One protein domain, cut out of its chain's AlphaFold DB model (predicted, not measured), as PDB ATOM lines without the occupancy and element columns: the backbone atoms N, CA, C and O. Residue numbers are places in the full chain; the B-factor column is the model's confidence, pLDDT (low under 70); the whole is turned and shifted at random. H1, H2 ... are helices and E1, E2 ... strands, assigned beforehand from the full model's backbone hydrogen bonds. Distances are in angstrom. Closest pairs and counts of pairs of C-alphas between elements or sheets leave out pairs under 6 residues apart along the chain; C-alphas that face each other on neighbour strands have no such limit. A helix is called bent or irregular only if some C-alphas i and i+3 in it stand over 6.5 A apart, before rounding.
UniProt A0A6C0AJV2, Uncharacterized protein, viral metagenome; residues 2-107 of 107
ATOM      1  N   SER A   2     129.189  81.193 111.325       83.69
ATOM      2  CA  SER A   2     129.629  82.428 112.015       83.69
ATOM      3  C   SER A   2     128.465  83.294 112.511       83.69
ATOM      4  O   SER A   2     128.377  83.562 113.698       83.69
ATOM      5  N   LYS A   3     127.482  83.592 111.650       90.56
ATOM      6  CA  LYS A   3     126.332  84.435 112.018       90.56
ATOM      7  C   LYS A   3     125.483  83.880 113.170       90.56
ATOM      8  O   LYS A   3     125.019  84.647 113.999       90.56
ATOM      9  N   ILE A   4     125.317  82.556 113.259       91.50
ATOM     10  CA  ILE A   4     124.606  81.918 114.383       91.50
ATOM     11  C   ILE A   4     125.388  82.146 115.680       91.50
ATOM     12  O   ILE A   4     124.815  82.555 116.681       91.50
ATOM     13  N   GLN A   5     126.705  81.933 115.655       91.44
ATOM     14  CA  GLN A   5     127.556  82.179 116.820       91.44
ATOM     15  C   GLN A   5     127.551  83.658 117.222       91.44
ATOM     16  O   GLN A   5     127.496  83.962 118.407       91.44
ATOM     17  N   ASP A   6     127.580  84.573 116.255       93.94
ATOM     18  CA  ASP A   6     127.584  86.015 116.514       93.94
ATOM     19  C   ASP A   6     126.274  86.488 117.154       93.94
ATOM     20  O   ASP A   6     126.304  87.293 118.083       93.94
ATOM     21  N   LEU A   7     125.131  85.958 116.706       93.94
ATOM     22  CA  LEU A   7     123.826  86.220 117.315       93.94
ATOM     23  C   LEU A   7     123.728  85.624 118.722       93.94
ATOM     24  O   LEU A   7     123.316  86.310 119.654       93.94
ATOM     25  N   PHE A   8     124.149  84.371 118.890       90.81
ATOM     26  CA  PHE A   8     124.007  83.648 120.153       90.81
ATOM     27  C   PHE A   8     124.952  84.147 121.258       90.81
ATOM     28  O   PHE A   8     124.685  83.950 122.437       90.81
ATOM     29  N   LYS A   9     126.048  84.829 120.895       91.12
ATOM     30  CA  LYS A   9     126.930  85.523 121.852       91.12
ATOM     31  C   LYS A   9     126.283  86.759 122.477       91.12
ATOM     32  O   LYS A   9     126.755  87.231 123.512       91.12
ATOM     33  N   LYS A  10     125.255  87.331 121.844       92.19
ATOM     34  CA  LYS A  10     124.516  88.463 122.408       92.19
ATOM     35  C   LYS A  10     123.577  87.970 123.507       92.19
ATOM     36  O   LYS A  10     123.196  86.804 123.548       92.19
ATOM     37  N   LYS A  11     123.149  88.884 124.378       90.94
ATOM     38  CA  LYS A  11     122.021  88.602 125.272       90.94
ATOM     39  C   LYS A  11     120.744  88.419 124.442       90.94
ATOM     40  O   LYS A  11     120.596  89.126 123.443       90.94
ATOM     41  N   PRO A  12     119.826  87.531 124.858       93.69
ATOM     42  CA  PRO A  12     118.538  87.421 124.196       93.69
ATOM     43  C   PRO A  12     117.789  88.751 124.282       93.69
ATOM     44  O   PRO A  12     117.794  89.419 125.318       93.69
ATOM     45  N   ASN A  13     117.140  89.123 123.185       95.62
ATOM     46  CA  ASN A  13     116.287  90.299 123.092       95.62
ATOM     47  C   ASN A  13     115.033  90.131 123.951       95.62
ATOM     48  O   ASN A  13     114.568  91.086 124.566       95.62
ATOM     49  N   ILE A  14     114.483  88.914 123.967       94.56
ATOM     50  CA  ILE A  14     113.259  88.564 124.686       94.56
ATOM     51  C   ILE A  14     113.421  87.165 125.277       94.56
ATOM     52  O   ILE A  14     113.967  86.274 124.622       94.56
ATOM     53  N   VAL A  15     112.928  86.977 126.500       93.62
ATOM     54  CA  VAL A  15     112.819  85.674 127.160       93.62
ATOM     55  C   VAL A  15     111.386  85.502 127.652       93.62
ATOM     56  O   VAL A  15     110.849  86.387 128.313       93.62
ATOM     57  N   TYR A  16     110.781  84.366 127.321       93.50
ATOM     58  CA  TYR A  16     109.467  83.949 127.787       93.50
ATOM     59  C   TYR A  16     109.609  82.730 128.689       93.50
ATOM     60  O   TYR A  16     110.264  81.763 128.300       93.50
ATOM     61  N   ASP A  17     108.933  82.745 129.834       90.62
ATOM     62  CA  ASP A  17     108.691  81.536 130.615       90.62
ATOM     63  C   ASP A  17     107.531  80.753 129.988       90.62
ATOM     64  O   ASP A  17     106.512  81.327 129.594       90.62
ATOM     65  N   ILE A  18     107.679  79.434 129.890       88.25
ATOM     66  CA  ILE A  18     106.659  78.552 129.318       88.25
ATOM     67  C   ILE A  18     106.119  77.651 130.433       88.25
ATOM     68  O   ILE A  18     106.901  77.026 131.145       88.25
ATOM     69  N   PRO A  19     104.794  77.502 130.588       78.56
ATOM     70  CA  PRO A  19     104.231  76.714 131.686       78.56
ATOM     71  C   PRO A  19     104.425  75.194 131.544       78.56
ATOM     72  O   PRO A  19     104.027  74.444 132.435       78.56
ATOM     73  N   HIS A  20     105.016  74.712 130.446       81.19
ATOM     74  CA  HIS A  20     105.068  73.287 130.120       81.19
ATOM     75  C   HIS A  20     106.460  72.846 129.675       81.19
ATOM     76  O   HIS A  20     107.127  73.542 128.909       81.19
ATOM     77  N   SER A  21     106.860  71.664 130.139       82.94
ATOM     78  CA  SER A  21     108.058  70.965 129.674       82.94
ATOM     79  C   SER A  21     107.751  70.195 128.394       82.94
ATOM     80  O   SER A  21     106.627  69.726 128.189       82.94
ATOM     81  N   ILE A  22     108.755  70.025 127.538       84.69
ATOM     82  CA  ILE A  22     108.620  69.262 126.297       84.69
ATOM     83  C   ILE A  22     109.340  67.925 126.432       84.69
ATOM     84  O   ILE A  22     110.517  67.849 126.777       84.69
ATOM     85  N   GLN A  23     108.643  66.843 126.095       84.50
ATOM     86  CA  GLN A  23     109.233  65.505 126.154       84.50
ATOM     87  C   GLN A  23     110.221  65.265 125.006       84.50
ATOM     88  O   GLN A  23     111.236  64.590 125.192       84.50
ATOM     89  N   ASN A  24     109.957  65.834 123.824       90.81
ATOM     90  CA  ASN A  24     110.780  65.639 122.634       90.81
ATOM     91  C   ASN A  24     110.892  66.913 121.783       90.81
ATOM     92  O   ASN A  24     109.892  67.455 121.317       90.81
ATOM     93  N   TYR A  25     112.122  67.353 121.497       94.50
ATOM     94  CA  TYR A  25     112.374  68.509 120.629       94.50
ATOM     95  C   TYR A  25     111.854  68.325 119.198       94.50
ATOM     96  O   TYR A  25     111.561  69.310 118.522       94.50
ATOM     97  N   LYS A  26     111.645  67.083 118.742       94.00
ATOM     98  CA  LYS A  26     110.962  66.816 117.468       94.00
ATOM     99  C   LYS A  26     109.542  67.373 117.445       94.00
ATOM    100  O   LYS A  26     109.092  67.772 116.377       94.00
ATOM    101  N   ASP A  27     108.846  67.421 118.577       92.19
ATOM    102  CA  ASP A  27     107.484  67.954 118.624       92.19
ATOM    103  C   ASP A  27     107.488  69.478 118.516       92.19
ATOM    104  O   ASP A  27     106.681  70.034 117.775       92.19
ATOM    105  N   VAL A  28     108.485  70.142 119.110       93.62
ATOM    106  CA  VAL A  28     108.736  71.572 118.882       93.62
ATOM    107  C   VAL A  28     109.004  71.829 117.397       93.62
ATOM    108  O   VAL A  28     108.335  72.654 116.786       93.62
ATOM    109  N   VAL A  29     109.904  71.073 116.759       95.88
ATOM    110  CA  VAL A  29     110.173  71.229 115.315       95.88
ATOM    111  C   VAL A  29     108.908  71.022 114.469       95.88
ATOM    112  O   VAL A  29     108.681  71.780 113.527       95.88
ATOM    113  N   LYS A  30     108.065  70.035 114.805       94.12
ATOM    114  CA  LYS A  30     106.786  69.804 114.113       94.12
ATOM    115  C   LYS A  30     105.829  70.985 114.258       94.12
ATOM    116  O   LYS A  30     105.186  71.325 113.277       94.12
ATOM    117  N   ILE A  31     105.737  71.609 115.434       93.00
ATOM    118  CA  ILE A  31     104.886  72.790 115.663       93.00
ATOM    119  C   ILE A  31     105.270  73.913 114.692       93.00
ATOM    120  O   ILE A  31     104.415  74.406 113.958       93.00
ATOM    121  N   PHE A  32     106.559  74.263 114.627       94.75
ATOM    122  CA  PHE A  32     107.049  75.321 113.734       94.75
ATOM    123  C   PHE A  32     106.876  74.944 112.259       94.75
ATOM    124  O   PHE A  32     106.416  75.754 111.458       94.75
ATOM    125  N   TYR A  33     107.182  73.695 111.899       94.12
ATOM    126  CA  TYR A  33     106.978  73.199 110.541       94.12
ATOM    127  C   TYR A  33     105.505  73.254 110.116       94.12
ATOM    128  O   TYR A  33     105.202  73.734 109.024       94.12
ATOM    129  N   ASN A  34     104.595  72.784 110.970       93.81
ATOM    130  CA  ASN A  34     103.163  72.783 110.694       93.81
ATOM    131  C   ASN A  34     102.666  74.209 110.504       93.81
ATOM    132  O   ASN A  34     102.048  74.485 109.481       93.81
ATOM    133  N   TYR A  35     103.013  75.120 111.419       94.38
ATOM    134  CA  TYR A  35     102.650  76.526 111.278       94.38
ATOM    135  C   TYR A  35     103.156  77.118 109.961       94.38
ATOM    136  O   TYR A  35     102.392  77.766 109.257       94.38
ATOM    137  N   ARG A  36     104.401  76.843 109.559       91.94
ATOM    138  CA  ARG A  36     104.936  77.321 108.277       91.94
ATOM    139  C   ARG A  36     104.131  76.842 107.068       91.94
ATOM    140  O   ARG A  36     103.958  77.589 106.112       91.94
ATOM    141  N   VAL A  37     103.687  75.585 107.078       93.50
ATOM    142  CA  VAL A  37     102.982  74.972 105.940       93.50
ATOM    143  C   VAL A  37     101.503  75.356 105.910       93.50
ATOM    144  O   VAL A  37     100.941  75.534 104.832       93.50
ATOM    145  N   THR A  38     100.857  75.468 107.072       92.12
ATOM    146  CA  THR A  38      99.397  75.631 107.174       92.12
ATOM    147  C   THR A  38      98.964  77.028 107.609       92.12
ATOM    148  O   THR A  38      97.788  77.365 107.474       92.12
ATOM    149  N   ASN A  39      99.890  77.827 108.148       88.06
ATOM    150  CA  ASN A  39      99.642  79.084 108.856       88.06
ATOM    151  C   ASN A  39      98.657  78.934 110.036       88.06
ATOM    152  O   ASN A  39      97.918  79.864 110.367       88.06
ATOM    153  N   LYS A  40      98.595  77.738 110.644       85.69
ATOM    154  CA  LYS A  40      97.663  77.385 111.726       85.69
ATOM    155  C   LYS A  40      98.336  76.536 112.804       85.69
ATOM    156  O   LYS A  40      99.241  75.755 112.522       85.69
ATOM    157  N   LEU A  41      97.850  76.674 114.036       86.94
ATOM    158  CA  LEU A  41      98.189  75.827 115.177       86.94
ATOM    159  C   LEU A  41      96.898  75.422 115.889       86.94
ATOM    160  O   LEU A  41      96.404  76.154 116.736       86.94
ATOM    161  N   ASP A  42      96.353  74.256 115.552       77.31
ATOM    162  CA  ASP A  42      95.012  73.849 116.009       77.31
ATOM    163  C   ASP A  42      94.916  73.597 117.527       77.31
ATOM    164  O   ASP A  42      93.824  73.575 118.086       77.31
ATOM    165  N   PHE A  43      96.057  73.426 118.201       80.69
ATOM    166  CA  PHE A  43      96.149  73.147 119.641       80.69
ATOM    167  C   PHE A  43      96.597  74.350 120.480       80.69
ATOM    168  O   PHE A  43      96.802  74.206 121.683       80.69
ATOM    169  N   TYR A  44      96.795  75.514 119.857       82.94
ATOM    170  CA  TYR A  44      97.249  76.721 120.539       82.94
ATOM    171  C   TYR A  44      96.301  77.876 120.253       82.94
ATOM    172  O   TYR A  44      95.967  78.144 119.099       82.94
ATOM    173  N   ASP A  45      95.918  78.599 121.303       81.50
ATOM    174  CA  ASP A  45      95.060  79.765 121.149       81.50
ATOM    175  C   ASP A  45      95.725  80.820 120.241       81.50
ATOM    176  O   ASP A  45      96.950  81.044 120.308       81.50
ATOM    177  N   PRO A  46      94.941  81.510 119.392       71.62
ATOM    178  CA  PRO A  46      95.393  82.726 118.731       71.62
ATOM    179  C   PRO A  46      95.895  83.729 119.781       71.62
ATOM    180  O   PRO A  46      95.168  84.079 120.706       71.62
ATOM    181  N   GLY A  47      97.149  84.173 119.658       79.81
ATOM    182  CA  GLY A  47      97.800  85.061 120.632       79.81
ATOM    183  C   GLY A  47      98.563  84.355 121.759       79.81
ATOM    184  O   GLY A  47      99.151  85.026 122.605       79.81
ATOM    185  N   SER A  48      98.611  83.017 121.779       89.94
ATOM    186  CA  SER A  48      99.535  82.305 122.668       89.94
ATOM    187  C   SER A  48     100.996  82.644 122.333       89.94
ATOM    188  O   SER A  48     101.332  82.922 121.180       89.94
ATOM    189  N   ILE A  49     101.889  82.550 123.327       92.00
ATOM    190  CA  ILE A  49     103.333  82.779 123.134       92.00
ATOM    191  C   ILE A  49     103.875  81.890 122.008       92.00
ATOM    192  O   ILE A  49     104.641  82.357 121.176       92.00
ATOM    193  N   ILE A  50     103.443  80.626 121.932       91.88
ATOM    194  CA  ILE A  50     103.879  79.705 120.874       91.88
ATOM    195  C   ILE A  50     103.434  80.202 119.495       91.88
ATOM    196  O   ILE A  50     104.245  80.227 118.571       91.88
ATOM    197  N   THR A  51     102.184  80.649 119.361       92.06
ATOM    198  CA  THR A  51     101.661  81.207 118.106       92.06
ATOM    199  C   THR A  51     102.447  82.446 117.674       92.06
ATOM    200  O   THR A  51     102.863  82.533 116.518       92.06
ATOM    201  N   GLU A  52     102.715  83.374 118.595       93.25
ATOM    202  CA  GLU A  52     103.482  84.591 118.300       93.25
ATOM    203  C   GLU A  52     104.945  84.293 117.953       93.25
ATOM    204  O   GLU A  52     105.495  84.873 117.017       93.25
ATOM    205  N   VAL A  53     105.574  83.335 118.636       95.31
ATOM    206  CA  VAL A  53     106.952  82.911 118.350       95.31
ATOM    207  C   VAL A  53     107.044  82.215 116.986       95.31
ATOM    208  O   VAL A  53     107.985  82.476 116.234       95.31
ATOM    209  N   CYS A  54     106.066  81.385 116.613       95.25
ATOM    210  CA  CYS A  54     105.984  80.792 115.274       95.25
ATOM    211  C   CYS A  54     105.800  81.864 114.190       95.25
ATOM    212  O   CYS A  54     106.507  81.862 113.179       95.25
ATOM    213  N   LYS A  55     104.905  82.831 114.424       95.25
ATOM    214  CA  LYS A  55     104.691  83.976 113.531       95.25
ATOM    215  C   LYS A  55     105.955  84.815 113.372       95.25
ATOM    216  O   LYS A  55     106.290  85.212 112.256       95.25
ATOM    217  N   PHE A  56     106.667  85.072 114.465       96.12
ATOM    218  CA  PHE A  56     107.959  85.746 114.433       96.12
ATOM    219  C   PHE A  56     108.971  84.950 113.603       96.12
ATOM    220  O   PHE A  56     109.624  85.531 112.738       96.12
ATOM    221  N   HIS A  57     109.057  83.632 113.819       96.44
ATOM    222  CA  HIS A  57     110.010  82.765 113.130       96.44
ATOM    223  C   HIS A  57     109.842  82.776 111.608       96.44
ATOM    224  O   HIS A  57     110.841  82.724 110.897       96.44
ATOM    225  N   GLU A  58     108.609  82.856 111.109       94.94
ATOM    226  CA  GLU A  58     108.352  82.871 109.665       94.94
ATOM    227  C   GLU A  58     108.504  84.248 109.019       94.94
ATOM    228  O   GLU A  58     108.975  84.334 107.886       94.94
ATOM    229  N   ASN A  59     108.142  85.322 109.727       94.94
ATOM    230  CA  ASN A  59     108.150  86.678 109.164       94.94
ATOM    231  C   ASN A  59     109.497  87.398 109.279       94.94
ATOM    232  O   ASN A  59     109.676  88.451 108.673       94.94
ATOM    233  N   ASN A  60     110.431  86.862 110.060       96.06
ATOM    234  CA  ASN A  60     111.743  87.462 110.271       96.06
ATOM    235  C   ASN A  60     112.840  86.527 109.769       96.06
ATOM    236  O   ASN A  60     112.644  85.327 109.599       96.06
ATOM    237  N   SER A  61     114.008  87.087 109.498       94.94
ATOM    238  CA  SER A  61     115.219  86.335 109.190       94.94
ATOM    239  C   SER A  61     116.340  86.866 110.070       94.94
ATOM    240  O   SER A  61     116.245  87.957 110.626       94.94
ATOM    241  N   ASP A  62     117.422  86.100 110.139       95.75
ATOM    242  CA  ASP A  62     118.615  86.389 110.922       95.75
ATOM    243  C   ASP A  62     118.368  86.403 112.429       95.75
ATOM    244  O   ASP A  62     118.841  87.277 113.149       95.75
ATOM    245  N   HIS A  63     117.670  85.375 112.903       97.00
ATOM    246  CA  HIS A  63     117.366  85.194 114.316       97.00
ATOM    247  C   HIS A  63     117.596  83.760 114.787       97.00
ATOM    248  O   HIS A  63     117.676  82.807 114.002       97.00
ATOM    249  N   ILE A  64     117.658  83.615 116.109       97.62
ATOM    250  CA  ILE A  64     117.689  82.331 116.809       97.62
ATOM    251  C   ILE A  64     116.555  82.316 117.821       97.62
ATOM    252  O   ILE A  64     116.399  83.257 118.598       97.62
ATOM    253  N   ILE A  65     115.791  81.231 117.831       97.62
ATOM    254  CA  ILE A  65     114.849  80.914 118.902       97.62
ATOM    255  C   ILE A  65     115.432  79.729 119.655       97.62
ATOM    256  O   ILE A  65     115.535  78.632 119.111       97.62
ATOM    257  N   MET A  66     115.835  79.955 120.896       95.38
ATOM    258  CA  MET A  66     116.241  78.897 121.805       95.38
ATOM    259  C   MET A  66     115.017  78.410 122.566       95.38
ATOM    260  O   MET A  66     114.330  79.210 123.191       95.38
ATOM    261  N   TYR A  67     114.779  77.109 122.538       94.69
ATOM    262  CA  TYR A  67     113.762  76.425 123.314       94.69
ATOM    263  C   TYR A  67     114.462  75.535 124.335       94.69
ATOM    264  O   TYR A  67     115.216  74.633 123.962       94.69
ATOM    265  N   HIS A  68     114.210  75.780 125.614       92.81
ATOM    266  CA  HIS A  68     114.761  75.001 126.712       92.81
ATOM    267  C   HIS A  68     113.643  74.436 127.581       92.81
ATOM    268  O   HIS A  68     112.664  75.123 127.880       92.81
ATOM    269  N   SER A  69     113.819  73.189 127.999       91.19
ATOM    270  CA  SER A  69     112.940  72.494 128.927       91.19
ATOM    271  C   SER A  69     113.749  72.064 130.139       91.19
ATOM    272  O   SER A  69     114.828  71.500 129.995       91.19
ATOM    273  N   SER A  70     113.213  72.326 131.325       87.50
ATOM    274  CA  SER A  70     113.845  72.098 132.630       87.50
ATOM    275  C   SER A  70     114.263  70.650 132.902       87.50
ATOM    276  O   SER A  70     115.121  70.396 133.740       87.50
ATOM    277  N   ASP A  71     113.666  69.694 132.194       86.44
ATOM    278  CA  ASP A  71     113.948  68.263 132.275       86.44
ATOM    279  C   ASP A  71     114.960  67.779 131.216       86.44
ATOM    280  O   ASP A  71     115.115  66.571 131.021       86.44
ATOM    281  N   LYS A  72     115.634  68.697 130.507       86.69
ATOM    282  CA  LYS A  72     116.606  68.393 129.448       86.69
ATOM    283  C   LYS A  72     117.962  69.034 129.731       86.69
ATOM    284  O   LYS A  72     118.055  70.210 130.065       86.69
ATOM    285  N   ASP A  73     119.023  68.269 129.486       88.00
ATOM    286  CA  ASP A  73     120.405  68.768 129.517       88.00
ATOM    287  C   ASP A  73     120.826  69.467 128.213       88.00
ATOM    288  O   ASP A  73     121.943  69.965 128.113       88.00
ATOM    289  N   ASP A  74     119.931  69.529 127.224       91.44
ATOM    290  CA  ASP A  74     120.134  70.219 125.954       91.44
ATOM    291  C   ASP A  74     119.040  71.268 125.728       91.44
ATOM    292  O   ASP A  74     117.915  71.133 126.216       91.44
ATOM    293  N   ALA A  75     119.333  72.271 124.904       92.69
ATOM    294  CA  ALA A  75     118.386  73.223 124.339       92.69
ATOM    295  C   ALA A  75     118.327  73.090 122.808       92.69
ATOM    296  O   ALA A  75     119.330  72.820 122.141       92.69
ATOM    297  N   LEU A  76     117.145  73.318 122.240       95.81
ATOM    298  CA  LEU A  76     116.942  73.379 120.796       95.81
ATOM    299  C   LEU A  76     117.068  74.817 120.308       95.81
ATOM    300  O   LEU A  76     116.336  75.693 120.752       95.81
ATOM    301  N   LEU A  77     117.929  75.048 119.327       96.19
ATOM    302  CA  LEU A  77     117.992  76.286 118.566       96.19
ATOM    303  C   LEU A  77     117.261  76.108 117.237       96.19
ATOM    304  O   LEU A  77     117.687  75.325 116.389       96.19
ATOM    305  N   LEU A  78     116.195  76.873 117.042       97.44
ATOM    306  CA  LEU A  78     115.515  77.060 115.766       97.44
ATOM    307  C   LEU A  78     116.064  78.341 115.135       97.44
ATOM    308  O   LEU A  78     115.695  79.455 115.516       97.44
ATOM    309  N   CYS A  79     116.991  78.188 114.197       97.06
ATOM    310  CA  CYS A  79     117.655  79.305 113.538       97.06
ATOM    311  C   CYS A  79     117.013  79.557 112.178       97.06
ATOM    312  O   CYS A  79     116.787  78.613 111.418       97.06
ATOM    313  N   ARG A  80     116.827  80.828 111.825       96.12
ATOM    314  CA  ARG A  80     116.515  81.230 110.454       96.12
ATOM    315  C   ARG A  80     117.512  82.284 110.024       96.12
ATOM    316  O   ARG A  80     117.460  83.406 110.501       96.12
ATOM    317  N   ILE A  81     118.455  81.912 109.167       95.31
ATOM    318  CA  ILE A  81     119.574  82.766 108.757       95.31
ATOM    319  C   ILE A  81     119.552  82.891 107.245       95.31
ATOM    320  O   ILE A  81     119.605  81.870 106.561       95.31
ATOM    321  N   GLN A  82     119.507  84.123 106.728       92.81
ATOM    322  CA  GLN A  82     119.377  84.374 105.286       92.81
ATOM    323  C   GLN A  82     118.264  83.506 104.666       92.81
ATOM    324  O   GLN A  82     118.500  82.775 103.704       92.81
ATOM    325  N   GLU A  83     117.089  83.507 105.305       90.94
ATOM    326  CA  GLU A  83     115.896  82.728 104.925       90.94
ATOM    327  C   GLU A  83     116.046  81.193 104.977       90.94
ATOM    328  O   GLU A  83     115.107  80.455 104.672       90.94
ATOM    329  N   LYS A  84     117.196  80.674 105.421       92.81
ATOM    330  CA  LYS A  84     117.432  79.235 105.593       92.81
ATOM    331  C   LYS A  84     117.174  78.811 107.027       92.81
ATOM    332  O   LYS A  84     117.728  79.387 107.962       92.81
ATOM    333  N   ASN A  85     116.387  77.754 107.184       94.19
ATOM    334  CA  ASN A  85     116.076  77.173 108.486       94.19
ATOM    335  C   ASN A  85     117.124  76.120 108.867       94.19
ATOM    336  O   ASN A  85     117.421  75.224 108.075       94.19
ATOM    337  N   VAL A  86     117.674  76.229 110.075       94.69
ATOM    338  CA  VAL A  86     118.642  75.282 110.639       94.69
ATOM    339  C   VAL A  86     118.266  75.007 112.089       94.69
ATOM    340  O   VAL A  86     118.119  75.935 112.879       94.69
ATOM    341  N   ASN A  87     118.164  73.728 112.440       95.81
ATOM    342  CA  ASN A  87     117.869  73.295 113.801       95.81
ATOM    343  C   ASN A  87     119.132  72.701 114.424       95.81
ATOM    344  O   ASN A  87     119.771  71.847 113.807       95.81
ATOM    345  N   ILE A  88     119.496  73.152 115.622       94.69
ATOM    346  CA  ILE A  88     120.721  72.735 116.317       94.69
ATOM    347  C   ILE A  88     120.356  72.350 117.746       94.69
ATOM    348  O   ILE A  88     119.605  73.068 118.396       94.69
ATOM    349  N   LEU A  89     120.885  71.234 118.239       94.12
ATOM    350  CA  LEU A  89     120.863  70.918 119.666       94.12
ATOM    351  C   LEU A  89     122.185  71.357 120.283       94.12
ATOM    352  O   LEU A  89     123.246  71.097 119.712       94.12
ATOM    353  N   ILE A  90     122.107  72.037 121.418       91.00
ATOM    354  CA  ILE A  90     123.271  72.470 122.191       91.00
ATOM    355  C   ILE A  90     123.109  72.036 123.650       91.00
ATOM    356  O   ILE A  90     121.975  72.022 124.125       91.00
ATOM    357  N   PRO A  91     124.199  71.763 124.381       88.38
ATOM    358  CA  PRO A  91     124.127  71.563 125.824       88.38
ATOM    359  C   PRO A  91     123.536  72.793 126.528       88.38
ATOM    360  O   PRO A  91     123.914  73.932 126.230       88.38
ATOM    361  N   SER A  92     122.613  72.582 127.464       75.12
ATOM    362  CA  SER A  92     122.001  73.635 128.275       75.12
ATOM    363  C   SER A  92     122.861  73.931 129.509       75.12
ATOM    364  O   SER A  92     122.529  73.616 130.650       75.12
ATOM    365  N   GLU A  93     123.986  74.620 129.316       67.69
ATOM    366  CA  GLU A  93     124.753  75.190 130.438       67.69
ATOM    367  C   GLU A  93     124.093  76.488 130.948       67.69
ATOM    368  O   GLU A  93     124.684  77.564 130.974       67.69
ATOM    369  N   LEU A  94     122.813  76.403 131.323       63.88
ATOM    370  CA  LEU A  94     121.979  77.563 131.663       63.88
ATOM    371  C   LEU A  94     122.112  78.039 133.118       63.88
ATOM    372  O   LEU A  94     121.388  78.949 133.530       63.88
ATOM    373  N   GLY A  95     123.021  77.447 133.899       69.38
ATOM    374  CA  GLY A  95     123.253  77.813 135.299       69.38
ATOM    375  C   GLY A  95     121.954  77.826 136.112       69.38
ATOM    376  O   GLY A  95     121.232  76.833 136.163       69.38
ATOM    377  N   GLU A  96     121.620  78.973 136.707       62.06
ATOM    378  CA  GLU A  96     120.406  79.175 137.519       62.06
ATOM    379  C   GLU A  96     119.087  78.957 136.751       62.06
ATOM    380  O   GLU A  96     118.053  78.680 137.358       62.06
ATOM    381  N   ASN A  97     119.102  79.030 135.415       67.12
ATOM    382  CA  ASN A  97     117.919  78.800 134.582       67.12
ATOM    383  C   ASN A  97     117.742  77.330 134.165       67.12
ATOM    384  O   ASN A  97     116.797  77.024 133.438       67.12
ATOM    385  N   LYS A  98     118.593  76.408 134.648       68.62
ATOM    386  CA  LYS A  98     118.481  74.969 134.354       68.62
ATOM    387  C   LYS A  98     117.108  74.391 134.730       68.62
ATOM    388  O   LYS A  98     116.614  73.504 134.055       68.62
ATOM    389  N   ASN A  99     116.447  74.949 135.742       73.12
ATOM    390  CA  ASN A  99     115.143  74.465 136.207       73.12
ATOM    391  C   ASN A  99     113.944  75.191 135.568       73.12
ATOM    392  O   ASN A  99     112.825  75.058 136.062       73.12
ATOM    393  N   LYS A 100     114.146  75.977 134.501       84.88
ATOM    394  CA  LYS A 100     113.073  76.745 133.850       84.88
ATOM    395  C   LYS A 100     112.798  76.270 132.432       84.88
ATOM    396  O   LYS A 100     113.716  76.033 131.653       84.88
ATOM    397  N   ASN A 101     111.521  76.221 132.081       90.62
ATOM    398  CA  ASN A 101     111.074  76.067 130.703       90.62
ATOM    399  C   ASN A 101     111.010  77.454 130.072       90.62
ATOM    400  O   ASN A 101     110.276  78.312 130.565       90.62
ATOM    401  N   LEU A 102     111.781  77.693 129.014       92.69
ATOM    402  CA  LEU A 102     111.887  79.029 128.440       92.69
ATOM    403  C   LEU A 102     112.079  79.026 126.928       92.69
ATOM    404  O   LEU A 102     112.683  78.117 126.353       92.69
ATOM    405  N   ILE A 103     111.569  80.081 126.296       94.94
ATOM    406  CA  ILE A 103     111.927  80.484 124.937       94.94
ATOM    407  C   ILE A 103     112.760  81.757 125.034       94.94
ATOM    408  O   ILE A 103     112.337  82.715 125.674       94.94
ATOM    409  N   ALA A 104     113.904  81.801 124.360       95.00
ATOM    410  CA  ALA A 104     114.708  83.011 124.228       95.00
ATOM    411  C   ALA A 104     114.926  83.358 122.752       95.00
ATOM    412  O   ALA A 104     115.226  82.478 121.946       95.00
ATOM    413  N   ILE A 105     114.784  84.636 122.397       97.38
ATOM    414  CA  ILE A 105     114.915  85.135 121.022       97.38
ATOM    415  C   ILE A 105     116.158  86.015 120.906       97.38
ATOM    416  O   ILE A 105     116.345  86.922 121.715       97.38
ATOM    417  N   TYR A 106     116.971  85.774 119.878       96.75
ATOM    418  CA  TYR A 106     118.194  86.518 119.564       96.75
ATOM    419  C   TYR A 106     118.117  87.067 118.134       96.75
ATOM    420  O   TYR A 106     117.804  86.304 117.218       96.75
ATOM    421  N   THR A 107     118.440  88.351 117.945       93.69
ATOM    422  CA  THR A 107     118.492  89.066 116.646       93.69
ATOM    423  C   THR A 107     119.747  89.935 116.494       93.69
ATOM    424  O   THR A 107     120.397  90.294 117.508       93.69
TER     425      THR A 107
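Overview. This is residues 2 to 107 of the 107 residues of an uncharacterized protein of viral metagenome (UniProt A0A6C0AJV2). What is the main shape? A twisted sheet of five strands is the wall between helices: H2 and H3 pack on one face, short H1 on the other, and little H4 is not on the sheet. How is it built? The printed part has 106 residues, mixed helices and strands, in the order H1 E1 H2 H3 E2 E3 E4 H4 E5; the antiparallel sheet runs E1 E5 E2 E3 E4. It is compact, with a radius of gyration of the C-alphas of 13.0 A and spans of 36, 30 and 21 A.

Along the chain. Where are the strands? E1 is residues 14 to 17, E2 63 to 68, E3 74 to 81 with 21.3 A from first to last C-alpha, E4 84 to 91 with 22.6 A, and E5 102 to 106, ending at C-alpha 106 (118.194, 86.518, 119.564). Where are the helices? H1 is residues 2 to 8, from C-alpha 2 (129.629, 82.428, 112.015); H2 is 25 to 38, 20.0 A; H3 is 49 to 59, 15.3 A; H4 is 95 to 99, irregular, with C-alphas 96 and 99 7.2 A apart.

Arrangement. How do the strands pair? Within hydrogen-bond range are N 16 and O 103 of E1 and E5, 2.8 A, N 66 and O 104 of E2 and E5, 2.8 A, and N 65 and O 78 of E2 and E3, 2.9 A. E2 E3 E4 form a meander, each strand the antiparallel neighbour of the one before, and N 77 and O 88 of the hairpin E3 and E4 are 2.8 A apart. E1, H2 H3, E2 is a split strand-helix-strand unit, two strands running the same way with E5 between them, and its crossover is right-handed. Where are the helices? In three layers, helices on both faces of the sheet, H2 lies over E3 and H3 over E2, at heights of 9.7 A and 9.3 A, and H1 is on the opposite face at 8.8 A. H2 touches H3 with residues 32 to 36 alone, the same way at a steep tilt of 60 degrees, closest at the C-alphas of Phe 32 and Cys 54, 5.8 A. H4 is only just not on the sheet, with 4 pairs of C-alphas within 10 A. Are their backbones regular in hydrogen bonding? Every O i to N i+4 pair is within hydrogen-bond range in H1, H2 and H3; H4 has 0 of 1, and 1 of 2 O i to N i+3 pairs.

Size, cuts and confidence. How far does it reach? The two C-alphas farthest apart, of Thr 38 and Glu 96, are 37.1 A apart. Is it unbroken and sure? The printed part has no cut and no long link; pLDDT is under 70 at residues 93 to 98.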